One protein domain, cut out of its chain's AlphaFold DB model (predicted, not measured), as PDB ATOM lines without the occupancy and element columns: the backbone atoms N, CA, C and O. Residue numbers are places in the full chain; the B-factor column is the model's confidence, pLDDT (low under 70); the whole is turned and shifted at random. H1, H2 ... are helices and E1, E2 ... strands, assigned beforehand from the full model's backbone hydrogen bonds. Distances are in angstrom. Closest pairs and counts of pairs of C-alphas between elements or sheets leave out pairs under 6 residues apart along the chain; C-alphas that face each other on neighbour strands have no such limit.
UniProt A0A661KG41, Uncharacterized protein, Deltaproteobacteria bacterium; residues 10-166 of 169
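This is residues 10 to 166 of the 169 residues of an uncharacterized protein of Deltaproteobacteria bacterium (UniProt A0A661KG41). A long helical hairpin, H1 and H2, opens as a narrow V from its turn near residue 34, and short H3 sits between its arms. H4 leads away from H1, H6 packs on the later part of H2, and beyond the open end lies a loop-rich head with the two-stranded ribbon E1 and E2, the small helices H7 and H8, and much of the unnamed stretch 121 to 150. The printed part has 157 residues, with H1 to H6, E1, H7, H8 and E2 in that order; the sheet E1 - E2 is antiparallel and the class is mostly helix. The whole is compact, with a radius of gyration of the C-alphas of 16.0 A, yet elongated, spanning 53 by 34 by 33 A.

H1, residues 10 to 32, and H2, residues 36 to 53, form a helical hairpin, opposite ways at a shallow tilt of 26 degrees. They touch through residues 27 to 31 and 36 to 39 alone; the closest C-alphas, of Leu 30 and Val 39, are 7.0 A apart. H3, residues 57 to 60, touches residues 16 to 23 of H1, closest at the C-alphas of Gln 20 and Trp 60, 5.5 A. H3 and H2 only just touch, with 3 pairs of C-alphas within 8 A, the closest being Ala 46 and Phe 57, 6.4 A. H4, residues 63 to 74, touches H1 at a steep tilt of 59 degrees, closest at the C-alphas of Leu 24 and Pro 63, 5.5 A. H5, residues 83 to 86, and H6, residues 91 to 97, only just touch, only at the corner, with 3 pairs of C-alphas within 8 A. H6 touches H2 at a steep tilt of 38 degrees, closest at the C-alphas of Val 51 and Ile 97, 6.1 A. E1, residues 103 to 107, and E2, residues 161 to 165, are antiparallel, with N 104 and O 164 at 2.8 A. H7, residues 117 to 120, touches H8, residues 151 to 155; the closest C-alphas, of Cys 118 and Cys 152, are 4.2 A apart. Each O i to N i+4 pair is within hydrogen-bond range in H1 and H8, against 12 of 14 in H2, 6 of 8 in H4 and 1 of 3 in H6, which has 1 of 4 O i to N i+3 pairs; H3, H5 and H7 are too short.

H1 runs 33.5 A from C-alpha 10 at (107.174, 87.200, 115.028), H2 25.4 A and H4 17.4 A. E1 is 13.3 A long, and E2 13.2 A, ending at C-alpha 165 at (107.265, 90.553, 94.738).

The C-alphas farthest apart, of His 34 and Ser 110, are 53.8 A apart. The printed part has no cut, and H7 to H8 is the long link, 30 residues. Mean pLDDT of the printed part is 73.5; 42 residues are under 70, among them 71 to 92 and 125 to 140.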
ATOM      1  N   LYS A  10     106.644  87.839 113.816       68.50
ATOM      2  CA  LYS A  10     107.174  87.200 115.028       68.50
ATOM      3  C   LYS A  10     107.807  85.828 114.748       68.50
ATOM      4  O   LYS A  10     108.930  85.582 115.181       68.50
ATOM      5  N   LYS A  11     107.126  84.957 113.991       79.00
ATOM      6  CA  LYS A  11     107.640  83.652 113.539       79.00
ATOM      7  C   LYS A  11     108.869  83.869 112.664       79.00
ATOM      8  O   LYS A  11     109.922  83.342 112.991       79.00
ATOM      9  N   LEU A  12     108.794  84.723 111.645       76.00
ATOM     10  CA  LEU A  12     109.922  84.949 110.737       76.00
ATOM     11  C   LEU A  12     111.183  85.473 111.460       76.00
ATOM     12  O   LEU A  12     112.286  85.004 111.200       76.00
ATOM     13  N   LYS A  13     111.028  86.378 112.437       75.69
ATOM     14  CA  LYS A  13     112.134  86.831 113.300       75.69
ATOM     15  C   LYS A  13     112.692  85.724 114.199       75.69
ATOM     16  O   LYS A  13     113.902  85.666 114.406       75.69
ATOM     17  N   ARG A  14     111.832  84.856 114.746       80.88
ATOM     18  CA  ARG A  14     112.262  83.687 115.530       80.88
ATOM     19  C   ARG A  14     113.084  82.730 114.660       80.88
ATOM     20  O   ARG A  14     114.176  82.360 115.069       80.88
ATOM     21  N   TRP A  15     112.615  82.419 113.451       81.06
ATOM     22  CA  TRP A  15     113.344  81.593 112.480       81.06
ATOM     23  C   TRP A  15     114.678  82.217 112.062       81.06
ATOM     24  O   TRP A  15     115.676  81.509 111.989       81.06
ATOM     25  N   ARG A  16     114.732  83.543 111.883       80.00
ATOM     26  CA  ARG A  16     115.989  84.255 111.618       80.00
ATOM     27  C   ARG A  16     117.006  84.065 112.744       80.00
ATOM     28  O   ARG A  16     118.147  83.732 112.458       80.00
ATOM     29  N   ARG A  17     116.598  84.230 114.009       78.38
ATOM     30  CA  ARG A  17     117.498  84.013 115.157       78.38
ATOM     31  C   ARG A  17     117.985  82.568 115.251       78.38
ATOM     32  O   ARG A  17     119.161  82.352 115.507       78.38
ATOM     33  N   ILE A  18     117.105  81.598 115.005       84.50
ATOM     34  CA  ILE A  18     117.490  80.179 114.963       84.50
ATOM     35  C   ILE A  18     118.530  79.955 113.854       84.50
ATOM     36  O   ILE A  18     119.602  79.432 114.128       84.50
ATOM     37  N   SER A  19     118.263  80.450 112.641       84.81
ATOM     38  CA  SER A  19     119.183  80.370 111.497       84.81
ATOM     39  C   SER A  19     120.550  80.995 111.791       84.81
ATOM     40  O   SER A  19     121.575  80.426 111.430       84.81
ATOM     41  N   GLN A  20     120.586  82.132 112.488       80.88
ATOM     42  CA  GLN A  20     121.828  82.807 112.878       80.88
ATOM     43  C   GLN A  20     122.677  81.959 113.832       80.88
ATOM     44  O   GLN A  20     123.875  81.802 113.605       80.88
ATOM     45  N   VAL A  21     122.063  81.378 114.869       83.88
ATOM     46  CA  VAL A  21     122.770  80.520 115.836       83.88
ATOM     47  C   VAL A  21     123.247  79.229 115.171       83.88
ATOM     48  O   VAL A  21     124.413  78.865 115.310       83.88
ATOM     49  N   SER A  22     122.387  78.573 114.386       85.62
ATOM     50  CA  SER A  22     122.754  77.369 113.630       85.62
ATOM     51  C   SER A  22     123.883  77.641 112.635       85.62
ATOM     52  O   SER A  22     124.789  76.825 112.485       85.62
ATOM     53  N   SER A  23     123.870  78.806 111.987       84.50
ATOM     54  CA  SER A  23     124.927  79.216 111.071       84.50
ATOM     55  C   SER A  23     126.257  79.446 111.790       84.50
ATOM     56  O   SER A  23     127.279  78.965 111.312       84.50
ATOM     57  N   LEU A  24     126.272  80.115 112.948       84.31
ATOM     58  CA  LEU A  24     127.501  80.304 113.732       84.31
ATOM     59  C   LEU A  24     128.137  78.969 114.145       84.31
ATOM     60  O   LEU A  24     129.351  78.802 114.031       84.31
ATOM     61  N   LEU A  25     127.317  78.006 114.569       87.31
ATOM     62  CA  LEU A  25     127.775  76.654 114.892       87.31
ATOM     63  C   LEU A  25     128.338  75.938 113.655       87.31
ATOM     64  O   LEU A  25     129.422  75.368 113.707       87.31
ATOM     65  N   LEU A  26     127.658  76.029 112.510       88.12
ATOM     66  CA  LEU A  26     128.146  75.446 111.258       88.12
ATOM     67  C   LEU A  26     129.506  76.035 110.845       88.12
ATOM     68  O   LEU A  26     130.430  75.294 110.519       88.12
ATOM     69  N   TRP A  27     129.644  77.362 110.882       85.19
ATOM     70  CA  TRP A  27     130.877  78.055 110.502       85.19
ATOM     71  C   TRP A  27     132.047  77.725 111.431       85.19
ATOM     72  O   TRP A  27     133.155  77.501 110.948       85.19
ATOM     73  N   THR A  28     131.810  77.650 112.742       85.94
ATOM     74  CA  THR A  28     132.851  77.278 113.717       85.94
ATOM     75  C   THR A  28     133.347  75.850 113.497       85.94
ATOM     76  O   THR A  28     134.554  75.639 113.440       85.94
ATOM     77  N   ILE A  29     132.445  74.893 113.256       89.31
ATOM     78  CA  ILE A  29     132.804  73.495 112.967       89.31
ATOM     79  C   ILE A  29     133.585  73.373 111.648       89.31
ATOM     80  O   ILE A  29     134.596  72.672 111.586       89.31
ATOM     81  N   LEU A  30     133.137  74.049 110.583       88.06
ATOM     82  CA  LEU A  30     133.781  73.971 109.266       88.06
ATOM     83  C   LEU A  30     135.191  74.571 109.259       88.06
ATOM     84  O   LEU A  30     136.086  74.005 108.628       88.06
ATOM     85  N   LEU A  31     135.385  75.696 109.956       85.12
ATOM     86  CA  LEU A  31     136.687  76.353 110.070       85.12
ATOM     87  C   LEU A  31     137.646  75.557 110.959       85.12
ATOM     88  O   LEU A  31     138.803  75.397 110.586       85.12
ATOM     89  N   PHE A  32     137.164  75.010 112.080       89.44
ATOM     90  CA  PHE A  32     137.979  74.200 112.989       89.44
ATOM     91  C   PHE A  32     138.453  72.890 112.339       89.44
ATOM     92  O   PHE A  32     139.595  72.484 112.514       89.44
ATOM     93  N   ASN A  33     137.613  72.267 111.507       90.06
ATOM     94  CA  ASN A  33     137.962  71.044 110.775       90.06
ATOM     95  C   ASN A  33     138.720  71.299 109.453       90.06
ATOM     96  O   ASN A  33     138.796  70.397 108.618       90.06
ATOM     97  N   HIS A  34     139.224  72.520 109.218       88.94
ATOM     98  CA  HIS A  34     139.958  72.919 108.005       88.94
ATOM     99  C   HIS A  34     139.248  72.577 106.677       88.94
ATOM    100  O   HIS A  34     139.877  72.371 105.637       88.94
ATOM    101  N   ARG A  35     137.907  72.539 106.662       90.62
ATOM    102  CA  ARG A  35     137.107  72.199 105.471       90.62
ATOM    103  C   ARG A  35     136.898  73.419 104.562       90.62
ATOM    104  O   ARG A  35     135.767  73.768 104.222       90.62
ATOM    105  N   PHE A  36     137.986  74.064 104.136       86.69
ATOM    106  CA  PHE A  36     137.944  75.310 103.352       86.69
ATOM    107  C   PHE A  36     137.203  75.182 102.011       86.69
ATOM    108  O   PHE A  36     136.542  76.126 101.581       86.69
ATOM    109  N   ALA A  37     137.230  74.003 101.382       88.25
ATOM    110  CA  ALA A  37     136.481  73.749 100.152       88.25
ATOM    111  C   ALA A  37     134.959  73.898 100.352       88.25
ATOM    112  O   ALA A  37     134.286  74.551  99.556       88.25
ATOM    113  N   LEU A  38     134.415  73.364 101.454       86.75
ATOM    114  CA  LEU A  38     132.986  73.481 101.774       86.75
ATOM    115  C   LEU A  38     132.595  74.926 102.094       86.75
ATOM    116  O   LEU A  38     131.532  75.385 101.679       86.75
ATOM    117  N   VAL A  39     133.477  75.661 102.776       85.06
ATOM    118  CA  VAL A  39     133.315  77.101 103.021       85.06
ATOM    119  C   VAL A  39     133.174  77.867 101.703       85.06
ATOM    120  O   VAL A  39     132.234  78.651 101.552       85.06
ATOM    121  N   GLY A  40     134.056  77.610 100.734       84.75
ATOM    122  CA  GLY A  40     133.994  78.234  99.411       84.75
ATOM    123  C   GLY A  40     132.680  77.947  98.680       84.75
ATOM    124  O   GLY A  40     132.048  78.872  98.168       84.75
ATOM    125  N   ILE A  41     132.219  76.692  98.705       87.50
ATOM    126  CA  ILE A  41     130.956  76.278  98.070       87.50
ATOM    127  C   ILE A  41     129.756  76.997  98.702       87.50
ATOM    128  O   ILE A  41     128.914  77.533  97.983       87.50
ATOM    129  N   ILE A  42     129.684  77.068 100.035       86.31
ATOM    130  CA  ILE A  42     128.586  77.750 100.739       86.31
ATOM    131  C   ILE A  42     128.540  79.237 100.372       86.31
ATOM    132  O   ILE A  42     127.459  79.772 100.122       86.31
ATOM    133  N   LEU A  43     129.691  79.913 100.301       82.75
ATOM    134  CA  LEU A  43     129.752  81.325  99.905       82.75
ATOM    135  C   LEU A  43     129.348  81.530  98.442       82.75
ATOM    136  O   LEU A  43     128.609  82.469  98.147       82.75
ATOM    137  N   ALA A  44     129.769  80.645  97.537       84.06
ATOM    138  CA  ALA A  44     129.371  80.704  96.133       84.06
ATOM    139  C   ALA A  44     127.848  80.544  95.974       84.06
ATOM    140  O   ALA A  44     127.196  81.371  95.334       84.06
ATOM    141  N   LEU A  45     127.256  79.545  96.637       85.75
ATOM    142  CA  LEU A  45     125.804  79.341  96.655       85.75
ATOM    143  C   LEU A  45     125.064  80.527  97.282       85.75
ATOM    144  O   LEU A  45     124.017  80.944  96.784       85.75
ATOM    145  N   ALA A  46     125.620  81.119  98.340       80.56
ATOM    146  CA  ALA A  46     125.065  82.316  98.956       80.56
ATOM    147  C   ALA A  46     125.020  83.494  97.972       80.56
ATOM    148  O   ALA A  46     123.994  84.171  97.880       80.56
ATOM    149  N   ILE A  47     126.084  83.710  97.194       79.50
ATOM    150  CA  ILE A  47     126.132  84.751  96.160       79.50
ATOM    151  C   ILE A  47     125.087  84.478  95.074       79.50
ATOM    152  O   ILE A  47     124.319  85.379  94.739       79.50
ATOM    153  N   ILE A  48     124.973  83.240  94.590       83.50
ATOM    154  CA  ILE A  48     123.965  82.864  93.585       83.50
ATOM    155  C   ILE A  48     122.546  83.098  94.125       83.50
ATOM    156  O   ILE A  48     121.726  83.749  93.480       83.50
ATOM    157  N   SER A  49     122.260  82.658  95.354       79.75
ATOM    158  CA  SER A  49     120.956  82.870  95.997       79.75
ATOM    159  C   SER A  49     120.630  84.356  96.200       79.75
ATOM    160  O   SER A  49     119.463  84.765  96.152       79.75
ATOM    161  N   SER A  50     121.664  85.189  96.371       75.88
ATOM    162  CA  SER A  50     121.510  86.630  96.542       75.88
ATOM    163  C   SER A  50     121.006  87.328  95.280       75.88
ATOM    164  O   SER A  50     120.402  88.390  95.389       75.88
ATOM    165  N   VAL A  51     121.142  86.721  94.098       78.00
ATOM    166  CA  VAL A  51     120.547  87.244  92.859       78.00
ATOM    167  C   VAL A  51     119.021  87.283  92.955       78.00
ATOM    168  O   VAL A  51     118.392  88.271  92.579       78.00
ATOM    169  N   PHE A  52     118.413  86.259  93.551       78.31
ATOM    170  CA  PHE A  52     116.958  86.137  93.634       78.31
ATOM    171  C   PHE A  52     116.371  86.934  94.805       78.31
ATOM    172  O   PHE A  52     115.390  87.670  94.659       78.31
ATOM    173  N   VAL A  53     116.983  86.811  95.984       77.50
ATOM    174  CA  VAL A  53     116.435  87.350  97.244       77.50
ATOM    175  C   VAL A  53     117.193  88.604  97.706       77.50
ATOM    176  O   VAL A  53     116.869  89.200  98.731       77.50
ATOM    177  N   GLY A  54     118.183  89.067  96.942       78.19
ATOM    178  CA  GLY A  54     119.100  90.129  97.347       78.19
ATOM    179  C   GLY A  54     119.975  89.708  98.532       78.19
ATOM    180  O   GLY A  54     120.188  88.530  98.806       78.19
ATOM    181  N   ARG A  55     120.434  90.679  99.326       76.94
ATOM    182  CA  ARG A  55     121.325  90.455 100.486       76.94
ATOM    183  C   ARG A  55     120.681  89.806 101.723       76.94
ATOM    184  O   ARG A  55     121.137  90.039 102.840       76.94
ATOM    185  N   ALA A  56     119.641  88.991 101.555       79.00
ATOM    186  CA  ALA A  56     118.980  88.296 102.663       79.00
ATOM    187  C   ALA A  56     119.931  87.336 103.405       79.00
ATOM    188  O   ALA A  56     119.882  87.259 104.632       79.00
ATOM    189  N   PHE A  57     120.864  86.688 102.694       78.81
ATOM    190  CA  PHE A  57     121.877  85.808 103.294       78.81
ATOM    191  C   PHE A  57     122.688  86.505 104.396       78.81
ATOM    192  O   PHE A  57     122.908  85.931 105.464       78.81
ATOM    193  N   CYS A  58     123.054  87.778 104.187       76.31
ATOM    194  CA  CYS A  58     123.816  88.571 105.153       76.31
ATOM    195  C   CYS A  58     123.120  88.681 106.518       76.31
ATOM    196  O   CYS A  58     123.794  88.852 107.526       76.31
ATOM    197  N   SER A  59     121.789  88.583 106.560       75.75
ATOM    198  CA  SER A  59     121.023  88.644 107.804       75.75
ATOM    199  C   SER A  59     120.691  87.268 108.396       75.75
ATOM    200  O   SER A  59     120.330  87.223 109.569       75.75
ATOM    201  N   TRP A  60     120.760  86.178 107.625       74.00
ATOM    202  CA  TRP A  60     120.248  84.858 108.035       74.00
ATOM    203  C   TRP A  60     121.334  83.794 108.223       74.00
ATOM    204  O   TRP A  60     121.156  82.903 109.049       74.00
ATOM    205  N   ALA A  61     122.441  83.876 107.485       78.88
ATOM    206  CA  ALA A  61     123.464  82.826 107.440       78.88
ATOM    207  C   ALA A  61     124.907  83.365 107.400       78.88
ATOM    208  O   ALA A  61     125.869  82.606 107.277       78.88
ATOM    209  N   CYS A  62     125.082  84.685 107.494       78.44
ATOM    210  CA  CYS A  62     126.403  85.287 107.598       78.44
ATOM    211  C   CYS A  62     126.797  85.440 109.081       78.44
ATOM    212  O   CYS A  62     126.081  86.119 109.826       78.44
ATOM    213  N   PRO A  63     127.939  84.879 109.517       75.19
ATOM    214  CA  PRO A  63     128.389  84.960 110.906       75.19
ATOM    215  C   PRO A  63     128.685  86.410 111.314       75.19
ATOM    216  O   PRO A  63     128.259  86.851 112.382       75.19
ATOM    217  N   LEU A  64     129.288  87.193 110.410       72.81
ATOM    218  CA  LEU A  64     129.498  88.634 110.585       72.81
ATOM    219  C   LEU A  64     128.179  89.379 110.831       72.81
ATOM    220  O   LEU A  64     128.109  90.222 111.716       72.81
ATOM    221  N   GLY A  65     127.113  89.035 110.100       73.31
ATOM    222  CA  GLY A  65     125.785  89.631 110.285       73.31
ATOM    223  C   GLY A  65     125.237  89.455 111.701       73.31
ATOM    224  O   GLY A  65     124.690  90.398 112.274       73.31
ATOM    225  N   THR A  66     125.443  88.274 112.286       74.50
ATOM    226  CA  THR A  66     125.033  87.976 113.666       74.50
ATOM    227  C   THR A  66     125.857  88.765 114.676       74.50
ATOM    228  O   THR A  66     125.294  89.350 115.600       74.50
ATOM    229  N   ILE A  67     127.174  88.852 114.467       73.94
ATOM    230  CA  ILE A  67     128.060  89.673 115.301       73.94
ATOM    231  C   ILE A  67     127.595  91.135 115.268       73.94
ATOM    232  O   ILE A  67     127.432  91.745 116.319       73.94
ATOM    233  N   TYR A  68     127.267  91.686 114.095       70.00
ATOM    234  CA  TYR A  68     126.753  93.056 113.987       70.00
ATOM    235  C   TYR A  68     125.417  93.269 114.703       70.00
ATOM    236  O   TYR A  68     125.221  94.304 115.344       70.00
ATOM    237  N   GLU A  69     124.495  92.309 114.614       70.69
ATOM    238  CA  GLU A  69     123.215  92.387 115.321       70.69
ATOM    239  C   GLU A  69     123.410  92.366 116.846       70.69
ATOM    240  O   GLU A  69     122.749  93.132 117.548       70.69
ATOM    241  N   LEU A  70     124.360  91.571 117.351       71.19
ATOM    242  CA  LEU A  70     124.710  91.505 118.773       71.19
ATOM    243  C   LEU A  70     125.402  92.775 119.271       71.19
ATOM    244  O   LEU A  70     125.035  93.304 120.319       71.19
ATOM    245  N   VAL A  71     126.378  93.294 118.523       69.12
ATOM    246  CA  VAL A  71     127.098  94.510 118.919       69.12
ATOM    247  C   VAL A  71     126.136  95.707 118.943       69.12
ATOM    248  O   VAL A  71     126.177  96.499 119.884       69.12
ATOM    249  N   ARG A  72     125.161  95.782 118.022       64.06
ATOM    250  CA  ARG A  72     124.112  96.820 118.041       64.06
ATOM    251  C   ARG A  72     123.264  96.820 119.317       64.06
ATOM    252  O   ARG A  72     122.765  97.875 119.692       64.06
ATOM    253  N   LEU A  73     123.080  95.674 119.975       64.75
ATOM    254  CA  LEU A  73     122.345  95.606 121.244       64.75
ATOM    255  C   LEU A  73     123.146  96.192 122.416       64.75
ATOM    256  O   LEU A  73     122.539  96.620 123.392       64.75
ATOM    257  N   LYS A  74     124.484  96.207 122.329       62.38
ATOM    258  CA  LYS A  74     125.380  96.637 123.415       62.38
ATOM    259  C   LYS A  74     125.953  98.049 123.253       62.38
ATOM    260  O   LYS A  74     126.357  98.633 124.250       62.38
ATOM    261  N   THR A  75     125.998  98.611 122.044       56.75
ATOM    262  CA  THR A  75     126.631  99.923 121.789       56.75
ATOM    263  C   THR A  75     125.644 100.973 121.264       56.75
ATOM    264  O   THR A  75     124.808 100.642 120.418       56.75
ATOM    265  N   PRO A  76     125.763 102.254 121.669       53.94
ATOM    266  CA  PRO A  76     124.890 103.321 121.195       53.94
ATOM    267  C   PRO A  76     125.011 103.561 119.679       53.94
ATOM    268  O   PRO A  76     126.078 103.499 119.069       53.94
ATOM    269  N   HIS A  77     123.862 103.889 119.088       53.75
ATOM    270  CA  HIS A  77     123.492 103.901 117.666       53.75
ATOM    271  C   HIS A  77     124.413 104.658 116.676       53.75
ATOM    272  O   HIS A  77     124.256 104.506 115.462       53.75
ATOM    273  N   LYS A  78     125.359 105.472 117.160       50.97
ATOM    274  CA  LYS A  78     126.177 106.391 116.348       50.97
ATOM    275  C   LYS A  78     127.475 105.768 115.808       50.97
ATOM    276  O   LYS A  78     127.922 106.170 114.744       50.97
ATOM    277  N   TRP A  79     128.037 104.761 116.484       42.62
ATOM    278  CA  TRP A  79     129.393 104.251 116.202       42.62
ATOM    279  C   TRP A  79     129.456 102.989 115.326       42.62
ATOM    280  O   TRP A  79     130.504 102.666 114.777       42.62
ATOM    281  N   LEU A  80     128.340 102.278 115.152       48.31
ATOM    282  CA  LEU A  80     128.324 100.962 114.495       48.31
ATOM    283  C   LEU A  80     127.968 100.966 113.003       48.31
ATOM    284  O   LEU A  80     127.999  99.925 112.348       48.31
ATOM    285  N   ARG A  81     127.587 102.128 112.469       51.44
ATOM    286  CA  ARG A  81     127.014 102.273 111.123       51.44
ATOM    287  C   ARG A  81     128.009 102.067 109.959       51.44
ATOM    288  O   ARG A  81     127.586 101.457 108.976       51.44
ATOM    289  N   PRO A  82     129.305 102.430 110.043       45.22
ATOM    290  CA  PRO A  82     130.234 102.250 108.917       45.22
ATOM    291  C   PRO A  82     130.693 100.796 108.711       45.22
ATOM    292  O   PRO A  82     131.078 100.400 107.608       45.22
ATOM    293  N   HIS A  83     130.660  99.961 109.755       48.12
ATOM    294  CA  HIS A  83     131.391  98.688 109.741       48.12
ATOM    295  C   HIS A  83     130.729  97.599 108.872       48.12
ATOM    296  O   HIS A  83     131.423  96.781 108.273       48.12
ATOM    297  N   CYS A  84     129.403  97.651 108.671       49.69
ATOM    298  CA  CYS A  84     128.708  96.799 107.688       49.69
ATOM    299  C   CYS A  84     129.044  97.147 106.220       49.69
ATOM    300  O   CYS A  84     128.800  96.336 105.320       49.69
ATOM    301  N   ARG A  85     129.593  98.342 105.961       49.75
ATOM    302  CA  ARG A  85     130.008  98.800 104.627       49.75
ATOM    303  C   ARG A  85     131.496  98.549 104.373       49.75
ATOM    304  O   ARG A  85     131.839  98.157 103.266       49.75
ATOM    305  N   ILE A  86     132.333  98.737 105.393       47.69
ATOM    306  CA  ILE A  86     133.798  98.780 105.260       47.69
ATOM    307  C   ILE A  86     134.460  97.426 105.573       47.69
ATOM    308  O   ILE A  86     135.462  97.088 104.958       47.69
ATOM    309  N   GLY A  87     133.889  96.609 106.467       54.44
ATOM    310  CA  GLY A  87     134.543  95.373 106.923       54.44
ATOM    311  C   GLY A  87     134.351  94.139 106.031       54.44
ATOM    312  O   GLY A  87     135.005  93.126 106.254       54.44
ATOM    313  N   CYS A  88     133.441  94.170 105.047       64.25
ATOM    314  CA  CYS A  88     133.139  93.005 104.205       64.25
ATOM    315  C   CYS A  88     133.481  93.290 102.731       64.25
ATOM    316  O   CYS A  88     132.767  94.073 102.099       64.25
ATOM    317  N   PRO A  89     134.503  92.635 102.142       65.00
ATOM    318  CA  PRO A  89     134.943  92.901 100.765       65.00
ATOM    319  C   PRO A  89     133.848  92.597  99.729       65.00
ATOM    320  O   PRO A  89     133.725  93.269  98.710       65.00
ATOM    321  N   PHE A  90     132.957  91.653 100.038       66.38
ATOM    322  CA  PHE A  90     131.815  91.294  99.192       66.38
ATOM    323  C   PHE A  90     130.672  92.316  99.238       66.38
ATOM    324  O   PHE A  90     129.733  92.250  98.439       66.38
ATOM    325  N   SER A  91     130.724  93.270 100.172       65.75
ATOM    326  CA  SER A  91     129.653  94.237 100.390       65.75
ATOM    327  C   SER A  91     129.441  95.131  99.176       65.75
ATOM    328  O   SER A  91     128.279  95.449  98.952       65.75
ATOM    329  N   LEU A  92     130.516  95.454  98.422       64.81
ATOM    330  CA  LEU A  92     130.562  96.304  97.215       64.81
ATOM    331  C   LEU A  92     130.128  95.618  95.900       64.81
ATOM    332  O   LEU A  92     129.704  96.300  94.963       64.81
ATOM    333  N   ILE A  93     130.086  94.290  95.856       70.00
ATOM    334  CA  ILE A  93     129.600  93.553  94.680       70.00
ATOM    335  C   ILE A  93     128.116  93.199  94.854       70.00
ATOM    336  O   ILE A  93     127.287  93.442  93.977       70.00
ATOM    337  N   ILE A  94     127.740  92.699  96.034       70.25
ATOM    338  CA  ILE A  94     126.398  92.149  96.272       70.25
ATOM    339  C   ILE A  94     125.348  93.259  96.490       70.25
ATOM    340  O   ILE A  94     124.158  93.059  96.256       70.25
ATOM    341  N   GLY A  95     125.735  94.469  96.908       69.50
ATOM    342  CA  GLY A  95     124.773  95.567  97.071       69.50
ATOM    343  C   GLY A  95     124.161  96.074  95.766       69.50
ATOM    344  O   GLY A  95     123.021  96.536  95.788       69.50
ATOM    345  N   SER A  96     124.831  95.908  94.624       70.50
ATOM    346  CA  SER A  96     124.275  96.262  93.307       70.50
ATOM    347  C   SER A  96     123.082  95.367  92.942       70.50
ATOM    348  O   SER A  96     122.097  95.821  92.360       70.50
ATOM    349  N   ILE A  97     123.115  94.116  93.408       74.88
ATOM    350  CA  ILE A  97     122.079  93.095  93.206       74.88
ATOM    351  C   ILE A  97     120.797  93.423  93.998       74.88
ATOM    352  O   ILE A  97     119.700  92.967  93.677       74.88
ATOM    353  N   ASN A  98     120.859  94.298  95.008       73.88
ATOM    354  CA  ASN A  98     119.652  94.694  95.735       73.88
ATOM    355  C   ASN A  98     118.622  95.414  94.861       73.88
ATOM    356  O   ASN A  98     117.429  95.345  95.175       73.88
ATOM    357  N   LYS A  99     119.053  96.079  93.780       73.69
ATOM    358  CA  LYS A  99     118.141  96.708  92.821       73.69
ATOM    359  C   LYS A  99     117.370  95.657  92.017       73.69
ATOM    360  O   LYS A  99     116.205  95.886  91.712       73.69
ATOM    361  N   THR A 100     117.965  94.503  91.725       76.56
ATOM    362  CA  THR A 100     117.365  93.449  90.888       76.56
ATOM    363  C   THR A 100     116.595  92.388  91.674       76.56
ATOM    364  O   THR A 100     115.937  91.549  91.070       76.56
ATOM    365  N   SER A 101     116.600  92.439  93.010       76.38
ATOM    366  CA  SER A 101     115.908  91.442  93.835       76.38
ATOM    367  C   SER A 101     114.417  91.307  93.500       76.38
ATOM    368  O   SER A 101     113.705  92.317  93.407       76.38
ATOM    369  N   ILE A 102     113.920  90.074  93.529       79.94
ATOM    370  CA  ILE A 102     112.502  89.762  93.327       79.94
ATOM    371  C   ILE A 102     111.655  90.283  94.492       79.94
ATOM    372  O   ILE A 102     110.547  90.769  94.290       79.94
ATOM    373  N   PHE A 103     112.158  90.224  95.725       81.94
ATOM    374  CA  PHE A 103     111.416  90.665  96.908       81.94
ATOM    375  C   PHE A 103     111.804  92.084  97.321       81.94
ATOM    376  O   PHE A 103     112.933  92.345  97.753       81.94
ATOM    377  N   ARG A 104     110.835  92.999  97.237       78.44
ATOM    378  CA  ARG A 104     110.987  94.405  97.610       78.44
ATOM    379  C   ARG A 104     110.056  94.799  98.745       78.44
ATOM    380  O   ARG A 104     108.949  94.287  98.879       78.44
ATOM    381  N   ILE A 105     110.516  95.734  99.563       81.38
ATOM    382  CA  ILE A 105     109.705  96.338 100.613       81.38
ATOM    383  C   ILE A 105     109.020  97.557  99.997       81.38
ATOM    384  O   ILE A 105     109.707  98.454  99.516       81.38
ATOM    385  N   LYS A 106     107.685  97.573  99.996       80.25
ATOM    386  CA  LYS A 106     106.867  98.696  99.524       80.25
ATOM    387  C   LYS A 106     106.198  99.388 100.707       80.25
ATOM    388  O   LYS A 106     105.711  98.711 101.619       80.25
ATOM    389  N   LYS A 107     106.174 100.719 100.669       81.69
ATOM    390  CA  LYS A 107     105.414 101.559 101.594       81.69
ATOM    391  C   LYS A 107     104.036 101.844 101.017       81.69
ATOM    392  O   LYS A 107     103.902 102.124  99.830       81.69
ATOM    393  N   GLU A 108     103.033 101.765 101.872       85.00
ATOM    394  CA  GLU A 108     101.676 102.211 101.598       85.00
ATOM    395  C   GLU A 108     101.506 103.611 102.194       85.00
ATOM    396  O   GLU A 108     101.531 103.777 103.417       85.00
ATOM    397  N   GLU A 109     101.410 104.624 101.329       83.50
ATOM    398  CA  GLU A 109     101.434 106.030 101.754       83.50
ATOM    399  C   GLU A 109     100.238 106.377 102.646       83.50
ATOM    400  O   GLU A 109     100.410 107.037 103.663       83.50
ATOM    401  N   SER A 110      99.058 105.822 102.349       86.75
ATOM    402  CA  SER A 110      97.818 106.050 103.106       86.75
ATOM    403  C   SER A 110      97.881 105.604 104.570       86.75
ATOM    404  O   SER A 110      97.145 106.128 105.399       86.75
ATOM    405  N   LYS A 111      98.751 104.645 104.910       86.38
ATOM    406  CA  LYS A 111      98.913 104.140 106.285       86.38
ATOM    407  C   LYS A 111     100.079 104.791 107.022       86.38
ATOM    408  O   LYS A 111     100.284 104.528 108.206       86.38
ATOM    409  N   CYS A 112     100.921 105.568 106.343       85.19
ATOM    410  CA  CYS A 112     102.142 106.066 106.956       85.19
ATOM    411  C   CYS A 112     101.946 107.422 107.632       85.19
ATOM    412  O   CYS A 112     101.665 108.417 106.984       85.19
ATOM    413  N   ILE A 113     102.239 107.468 108.931       84.56
ATOM    414  CA  ILE A 113     102.210 108.693 109.746       84.56
ATOM    415  C   ILE A 113     103.592 109.349 109.920       84.56
ATOM    416  O   ILE A 113     103.797 110.132 110.837       84.56
ATOM    417  N   HIS A 114     104.589 108.965 109.116       82.56
ATOM    418  CA  HIS A 114     105.946 109.543 109.142       82.56
ATOM    419  C   HIS A 114     106.684 109.515 110.509       82.56
ATOM    420  O   HIS A 114     107.610 110.288 110.744       82.56
ATOM    421  N   CYS A 115     106.357 108.551 111.382       82.19
ATOM    422  CA  CYS A 115     106.910 108.415 112.744       82.19
ATOM    423  C   CYS A 115     108.396 108.006 112.859       82.19
ATOM    424  O   CYS A 115     108.968 108.107 113.939       82.19
ATOM    425  N   GLY A 116     109.024 107.477 111.799       77.56
ATOM    426  CA  GLY A 116     110.471 107.174 111.791       77.56
ATOM    427  C   GLY A 116     110.933 105.908 112.493       77.56
ATOM    428  O   GLY A 116     112.102 105.540 112.383       77.56
ATOM    429  N   THR A 117     110.043 105.183 113.169       80.12
ATOM    430  CA  THR A 117     110.391 103.958 113.911       80.12
ATOM    431  C   THR A 117     111.061 102.901 113.023       80.12
ATOM    432  O   THR A 117     111.973 102.183 113.442       80.12
ATOM    433  N   CYS A 118     110.648 102.816 111.754       80.00
ATOM    434  CA  CYS A 118     111.245 101.907 110.783       80.00
ATOM    435  C   CYS A 118     112.730 102.218 110.515       80.00
ATOM    436  O   CYS A 118     113.517 101.276 110.395       80.00
ATOM    437  N   ASP A 119     113.122 103.494 110.500       75.38
ATOM    438  CA  ASP A 119     114.510 103.931 110.322       75.38
ATOM    439  C   ASP A 119     115.354 103.625 111.561       75.38
ATOM    440  O   ASP A 119     116.382 102.951 111.465       75.38
ATOM    441  N   GLN A 120     114.848 103.985 112.745       74.50
ATOM    442  CA  GLN A 120     115.498 103.666 114.020       74.50
ATOM    443  C   GLN A 120     115.729 102.162 114.188       74.50
ATOM    444  O   GLN A 120     116.727 101.738 114.762       74.50
ATOM    445  N   SER A 121     114.832 101.328 113.656       77.00
ATOM    446  CA  SER A 121     114.950  99.869 113.715       77.00
ATOM    447  C   SER A 121     115.880  99.255 112.652       77.00
ATOM    448  O   SER A 121     116.261  98.082 112.781       77.00
ATOM    449  N   CYS A 122     116.309 100.012 111.637       78.44
ATOM    450  CA  CYS A 122     117.127  99.505 110.537       78.44
ATOM    451  C   CYS A 122     118.558  99.170 110.988       78.44
ATOM    452  O   CYS A 122     119.264 100.009 111.538       78.44
ATOM    453  N   LEU A 123     119.000  97.929 110.737       72.88
ATOM    454  CA  LEU A 123     120.318  97.440 111.175       72.88
ATOM    455  C   LEU A 123     121.479  98.094 110.416       72.88
ATOM    456  O   LEU A 123     122.553  98.270 110.972       72.88
ATOM    457  N   VAL A 124     121.251  98.468 109.160       70.50
ATOM    458  CA  VAL A 124     122.304  98.954 108.260       70.50
ATOM    459  C   VAL A 124     122.352 100.475 108.139       70.50
ATOM    460  O   VAL A 124     123.102 100.956 107.307       70.50
ATOM    461  N   GLY A 125     121.567 101.206 108.942       61.16
ATOM    462  CA  GLY A 125     121.627 102.669 109.090       61.16
ATOM    463  C   GLY A 125     121.603 103.460 107.774       61.16
ATOM    464  O   GLY A 125     122.609 103.616 107.098       61.16
ATOM    465  N   LEU A 126     120.469 104.047 107.406       54.75
ATOM    466  CA  LEU A 126     120.261 104.591 106.053       54.75
ATOM    467  C   LEU A 126     120.729 106.048 105.852       54.75
ATOM    468  O   LEU A 126     120.356 106.663 104.857       54.75
ATOM    469  N   VAL A 127     121.542 106.588 106.767       42.00
ATOM    470  CA  VAL A 127     121.687 108.047 106.974       42.00
ATOM    471  C   VAL A 127     122.944 108.678 106.355       42.00
ATOM    472  O   VAL A 127     122.982 109.888 106.192       42.00
ATOM    473  N   GLU A 128     123.959 107.925 105.928       41.81
ATOM    474  CA  GLU A 128     125.228 108.550 105.482       41.81
ATOM    475  C   GLU A 128     125.235 109.146 104.060       41.81
ATOM    476  O   GLU A 128     126.249 109.686 103.637       41.81
ATOM    477  N   LEU A 129     124.139 109.085 103.297       39.66
ATOM    478  CA  LEU A 129     124.104 109.591 101.911       39.66
ATOM    479  C   LEU A 129     123.566 111.025 101.772       39.66
ATOM    480  O   LEU A 129     123.234 111.430 100.666       39.66
ATOM    481  N   GLY A 130     123.423 111.779 102.866       36.38
ATOM    482  CA  GLY A 130     122.907 113.156 102.812       36.38
ATOM    483  C   GLY A 130     121.435 113.270 102.385       36.38
ATOM    484  O   GLY A 130     120.876 114.360 102.400       36.38
ATOM    485  N   THR A 131     120.770 112.157 102.062       39.47
ATOM    486  CA  THR A 131     119.343 112.122 101.746       39.47
ATOM    487  C   THR A 131     118.556 111.773 103.004       39.47
ATOM    488  O   THR A 131     118.319 110.613 103.341       39.47
ATOM    489  N   GLY A 132     118.227 112.804 103.783       36.47
ATOM    490  CA  GLY A 132     117.428 112.662 104.995       36.47
ATOM    491  C   GLY A 132     116.117 111.901 104.748       36.47
ATOM    492  O   GLY A 132     115.488 112.059 103.707       36.47
ATOM    493  N   TYR A 133     115.747 111.065 105.725       46.16
ATOM    494  CA  TYR A 133     114.424 110.608 106.201       46.16
ATOM    495  C   TYR A 133     113.220 110.394 105.233       46.16
ATOM    496  O   TYR A 133     112.444 109.463 105.440       46.16
ATOM    497  N   ALA A 134     113.037 111.173 104.165       43.47
ATOM    498  CA  ALA A 134     111.891 111.129 103.251       43.47
ATOM    499  C   ALA A 134     112.056 110.164 102.056       43.47
ATOM    500  O   ALA A 134     111.071 109.667 101.510       43.47
ATOM    501  N   GLU A 135     113.287 109.839 101.657       45.38
ATOM    502  CA  GLU A 135     113.543 109.023 100.456       45.38
ATOM    503  C   GLU A 135     113.443 107.508 100.718       45.38
ATOM    504  O   GLU A 135     113.061 106.719  99.848       45.38
ATOM    505  N   LEU A 136     113.715 107.099 101.964       52.47
ATOM    506  CA  LEU A 136     113.662 105.709 102.416       52.47
ATOM    507  C   LEU A 136     112.268 105.091 102.280       52.47
ATOM    508  O   LEU A 136     112.130 103.906 101.988       52.47
ATOM    509  N   ALA A 137     111.246 105.911 102.503       52.75
ATOM    510  CA  ALA A 137     109.848 105.555 102.371       52.75
ATOM    511  C   ALA A 137     109.505 105.040 100.964       52.75
ATOM    512  O   ALA A 137     108.702 104.121 100.838       52.75
ATOM    513  N   LYS A 138     110.134 105.578  99.912       59.12
ATOM    514  CA  LYS A 138     109.770 105.228  98.536       59.12
ATOM    515  C   LYS A 138     110.269 103.841  98.135       59.12
ATOM    516  O   LYS A 138     109.492 103.067  97.589       59.12
ATOM    517  N   ASN A 139     111.537 103.499  98.410       66.75
ATOM    518  CA  ASN A 139     112.135 102.215  97.999       66.75
ATOM    519  C   ASN A 139     113.196 101.673  98.993       66.75
ATOM    520  O   ASN A 139     114.389 101.630  98.689       66.75
ATOM    521  N   PRO A 140     112.798 101.190 100.180       66.50
ATOM    522  CA  PRO A 140     113.743 100.788 101.229       66.50
ATOM    523  C   PRO A 140     114.603  99.559 100.876       66.50
ATOM    524  O   PRO A 140     115.718  99.408 101.375       66.50
ATOM    525  N   SER A 141     114.120  98.667 100.005       70.38
ATOM    526  CA  SER A 141     114.851  97.458  99.590       70.38
ATOM    527  C   SER A 141     115.796  97.650  98.401       70.38
ATOM    528  O   SER A 141     116.643  96.788  98.182       70.38
ATOM    529  N   SER A 142     115.665  98.735  97.627       66.38
ATOM    530  CA  SER A 142     116.547  98.998  96.474       66.38
ATOM    531  C   SER A 142     117.901  99.574  96.887       66.38
ATOM    532  O   SER A 142     118.804  99.690  96.063       66.38
ATOM    533  N   ARG A 143     118.059  99.936  98.167       71.94
ATOM    534  CA  ARG A 143     119.307 100.480  98.686       71.94
ATOM    535  C   ARG A 143     120.385  99.410  98.725       71.94
ATOM    536  O   ARG A 143     120.181  98.286  99.187       71.94
ATOM    537  N   TYR A 144     121.570  99.845  98.332       70.56
ATOM    538  CA  TYR A 144     122.804  99.078  98.282       70.56
ATOM    539  C   TYR A 144     123.090  98.251  99.552       70.56
ATOM    540  O   TYR A 144     123.499  97.091  99.502       70.56
ATOM    541  N   ALA A 145     122.817  98.844 100.715       72.94
ATOM    542  CA  ALA A 145     123.102  98.247 102.016       72.94
ATOM    543  C   ALA A 145     121.970  97.359 102.566       72.94
ATOM    544  O   ALA A 145     122.166  96.689 103.573       72.94
ATOM    545  N   CYS A 146     120.774  97.338 101.961       79.75
ATOM    546  CA  CYS A 146     119.626  96.639 102.540       79.75
ATOM    547  C   CYS A 146     119.848  95.118 102.610       79.75
ATOM    548  O   CYS A 146     119.819  94.427 101.597       79.75
ATOM    549  N   ILE A 147     119.997  94.575 103.817       79.38
ATOM    550  CA  ILE A 147     120.168  93.130 104.065       79.38
ATOM    551  C   ILE A 147     118.842  92.368 104.226       79.38
ATOM    552  O   ILE A 147     118.835  91.216 104.644       79.38
ATOM    553  N   ARG A 148     117.696  93.020 103.968       81.56
ATOM    554  CA  ARG A 148     116.343  92.435 104.094       81.56
ATOM    555  C   ARG A 148     116.108  91.684 105.412       81.56
ATOM    556  O   ARG A 148     115.473  90.637 105.451       81.56
ATOM    557  N   CYS A 149     116.554  92.267 106.522       82.69
ATOM    558  CA  CYS A 149     116.284  91.726 107.854       82.69
ATOM    559  C   CYS A 149     114.801  91.858 108.258       82.69
ATOM    560  O   CYS A 149     114.341  91.144 109.141       82.69
ATOM    561  N   LEU A 150     114.035  92.752 107.615       85.38
ATOM    562  CA  LEU A 150     112.611  93.028 107.882       85.38
ATOM    563  C   LEU A 150     112.312  93.619 109.271       85.38
ATOM    564  O   LEU A 150     111.165  93.622 109.720       85.38
ATOM    565  N   ASN A 151     113.318  94.176 109.951       81.19
ATOM    566  CA  ASN A 151     113.100  94.861 111.227       81.19
ATOM    567  C   ASN A 151     112.145  96.053 111.086       81.19
ATOM    568  O   ASN A 151     111.304  96.227 111.961       81.19
ATOM    569  N   CYS A 152     112.217  96.782 109.968       82.00
ATOM    570  CA  CYS A 152     111.334  97.902 109.653       82.00
ATOM    571  C   CYS A 152     109.859  97.500 109.487       82.00
ATOM    572  O   CYS A 152     108.985  98.239 109.924       82.00
ATOM    573  N   LEU A 153     109.564  96.328 108.909       84.75
ATOM    574  CA  LEU A 153     108.184  95.826 108.807       84.75
ATOM    575  C   LEU A 153     107.626  95.493 110.189       84.75
ATOM    576  O   LEU A 153     106.472  95.770 110.482       84.75
ATOM    577  N   ALA A 154     108.457  94.895 111.039       84.06
ATOM    578  CA  ALA A 154     108.040  94.454 112.360       84.06
ATOM    579  C   ALA A 154     107.972  95.574 113.408       84.06
ATOM    580  O   ALA A 154     107.363  95.363 114.449       84.06
ATOM    581  N   SER A 155     108.648  96.702 113.187       82.75
ATOM    582  CA  SER A 155     108.616  97.865 114.080       82.75
ATOM    583  C   SER A 155     107.570  98.901 113.671       82.75
ATOM    584  O   SER A 155     107.305  99.816 114.441       82.75
ATOM    585  N   CYS A 156     106.989  98.788 112.470       84.94
ATOM    586  CA  CYS A 156     106.009  99.744 111.974       84.94
ATOM    587  C   CYS A 156     104.679  99.603 112.740       84.94
ATOM    588  O   CYS A 156     104.013  98.579 112.574       84.94
ATOM    589  N   PRO A 157     104.250 100.621 113.513       84.44
ATOM    590  CA  PRO A 157     103.022 100.531 114.308       84.44
ATOM    591  C   PRO A 157     101.764 100.507 113.432       84.44
ATOM    592  O   PRO A 157     100.790  99.847 113.767       84.44
ATOM    593  N   GLN A 158     101.811 101.177 112.276       86.81
ATOM    594  CA  GLN A 158     100.686 101.285 111.342       86.81
ATOM    595  C   GLN A 158     100.641 100.159 110.297       86.81
ATOM    596  O   GLN A 158      99.765 100.138 109.436       86.81
ATOM    597  N   GLY A 159     101.629  99.255 110.286       85.81
ATOM    598  CA  GLY A 159     101.725  98.223 109.248       85.81
ATOM    599  C   GLY A 159     101.857  98.781 107.820       85.81
ATOM    600  O   GLY A 159     101.520  98.097 106.858       85.81
ATOM    601  N   ALA A 160     102.362 100.009 107.665       84.69
ATOM    602  CA  ALA A 160     102.484 100.704 106.380       84.69
ATOM    603  C   ALA A 160     103.572 100.124 105.451       84.69
ATOM    604  O   ALA A 160     103.757 100.606 104.338       84.69
ATOM    605  N   LEU A 161     104.327  99.115 105.897       83.25
ATOM    606  CA  LEU A 161     105.392  98.468 105.130       83.25
ATOM    607  C   LEU A 161     105.023  97.015 104.837       83.25
ATOM    608  O   LEU A 161     104.678  96.258 105.742       83.25
ATOM    609  N   SER A 162     105.170  96.599 103.578       80.62
ATOM    610  CA  SER A 162     104.898  95.223 103.150       80.62
ATOM    611  C   SER A 162     106.016  94.663 102.276       80.62
ATOM    612  O   SER A 162     106.634  95.385 101.493       80.62
ATOM    613  N   LEU A 163     106.284  93.362 102.405       83.75
ATOM    614  CA  LEU A 163     107.167  92.639 101.491       83.75
ATOM    615  C   LEU A 163     106.330  92.180 100.293       83.75
ATOM    616  O   LEU A 163     105.365  91.433 100.454       83.75
ATOM    617  N   ARG A 164     106.678  92.639  99.094       78.56
ATOM    618  CA  ARG A 164     105.983  92.323  97.843       78.56
ATOM    619  C   ARG A 164     106.977  91.778  96.826       78.56
ATOM    620  O   ARG A 164     108.138  92.187  96.804       78.56
ATOM    621  N   ARG A 165     106.512  90.888  95.949       78.00
ATOM    622  CA  ARG A 165     107.265  90.553  94.738       78.00
ATOM    623  C   ARG A 165     107.229  91.758  93.800       78.00
ATOM    624  O   ARG A 165     106.164  92.312  93.537       78.00
ATOM    625  N   HIS A 166     108.395  92.197  93.352       69.25
ATOM    626  CA  HIS A 166     108.536  93.165  92.283       69.25
ATOM    627  C   HIS A 166     108.350  92.418  90.966       69.25
ATOM    628  O   HIS A 166     109.305  91.905  90.394       69.25
TER     629      HIS A 166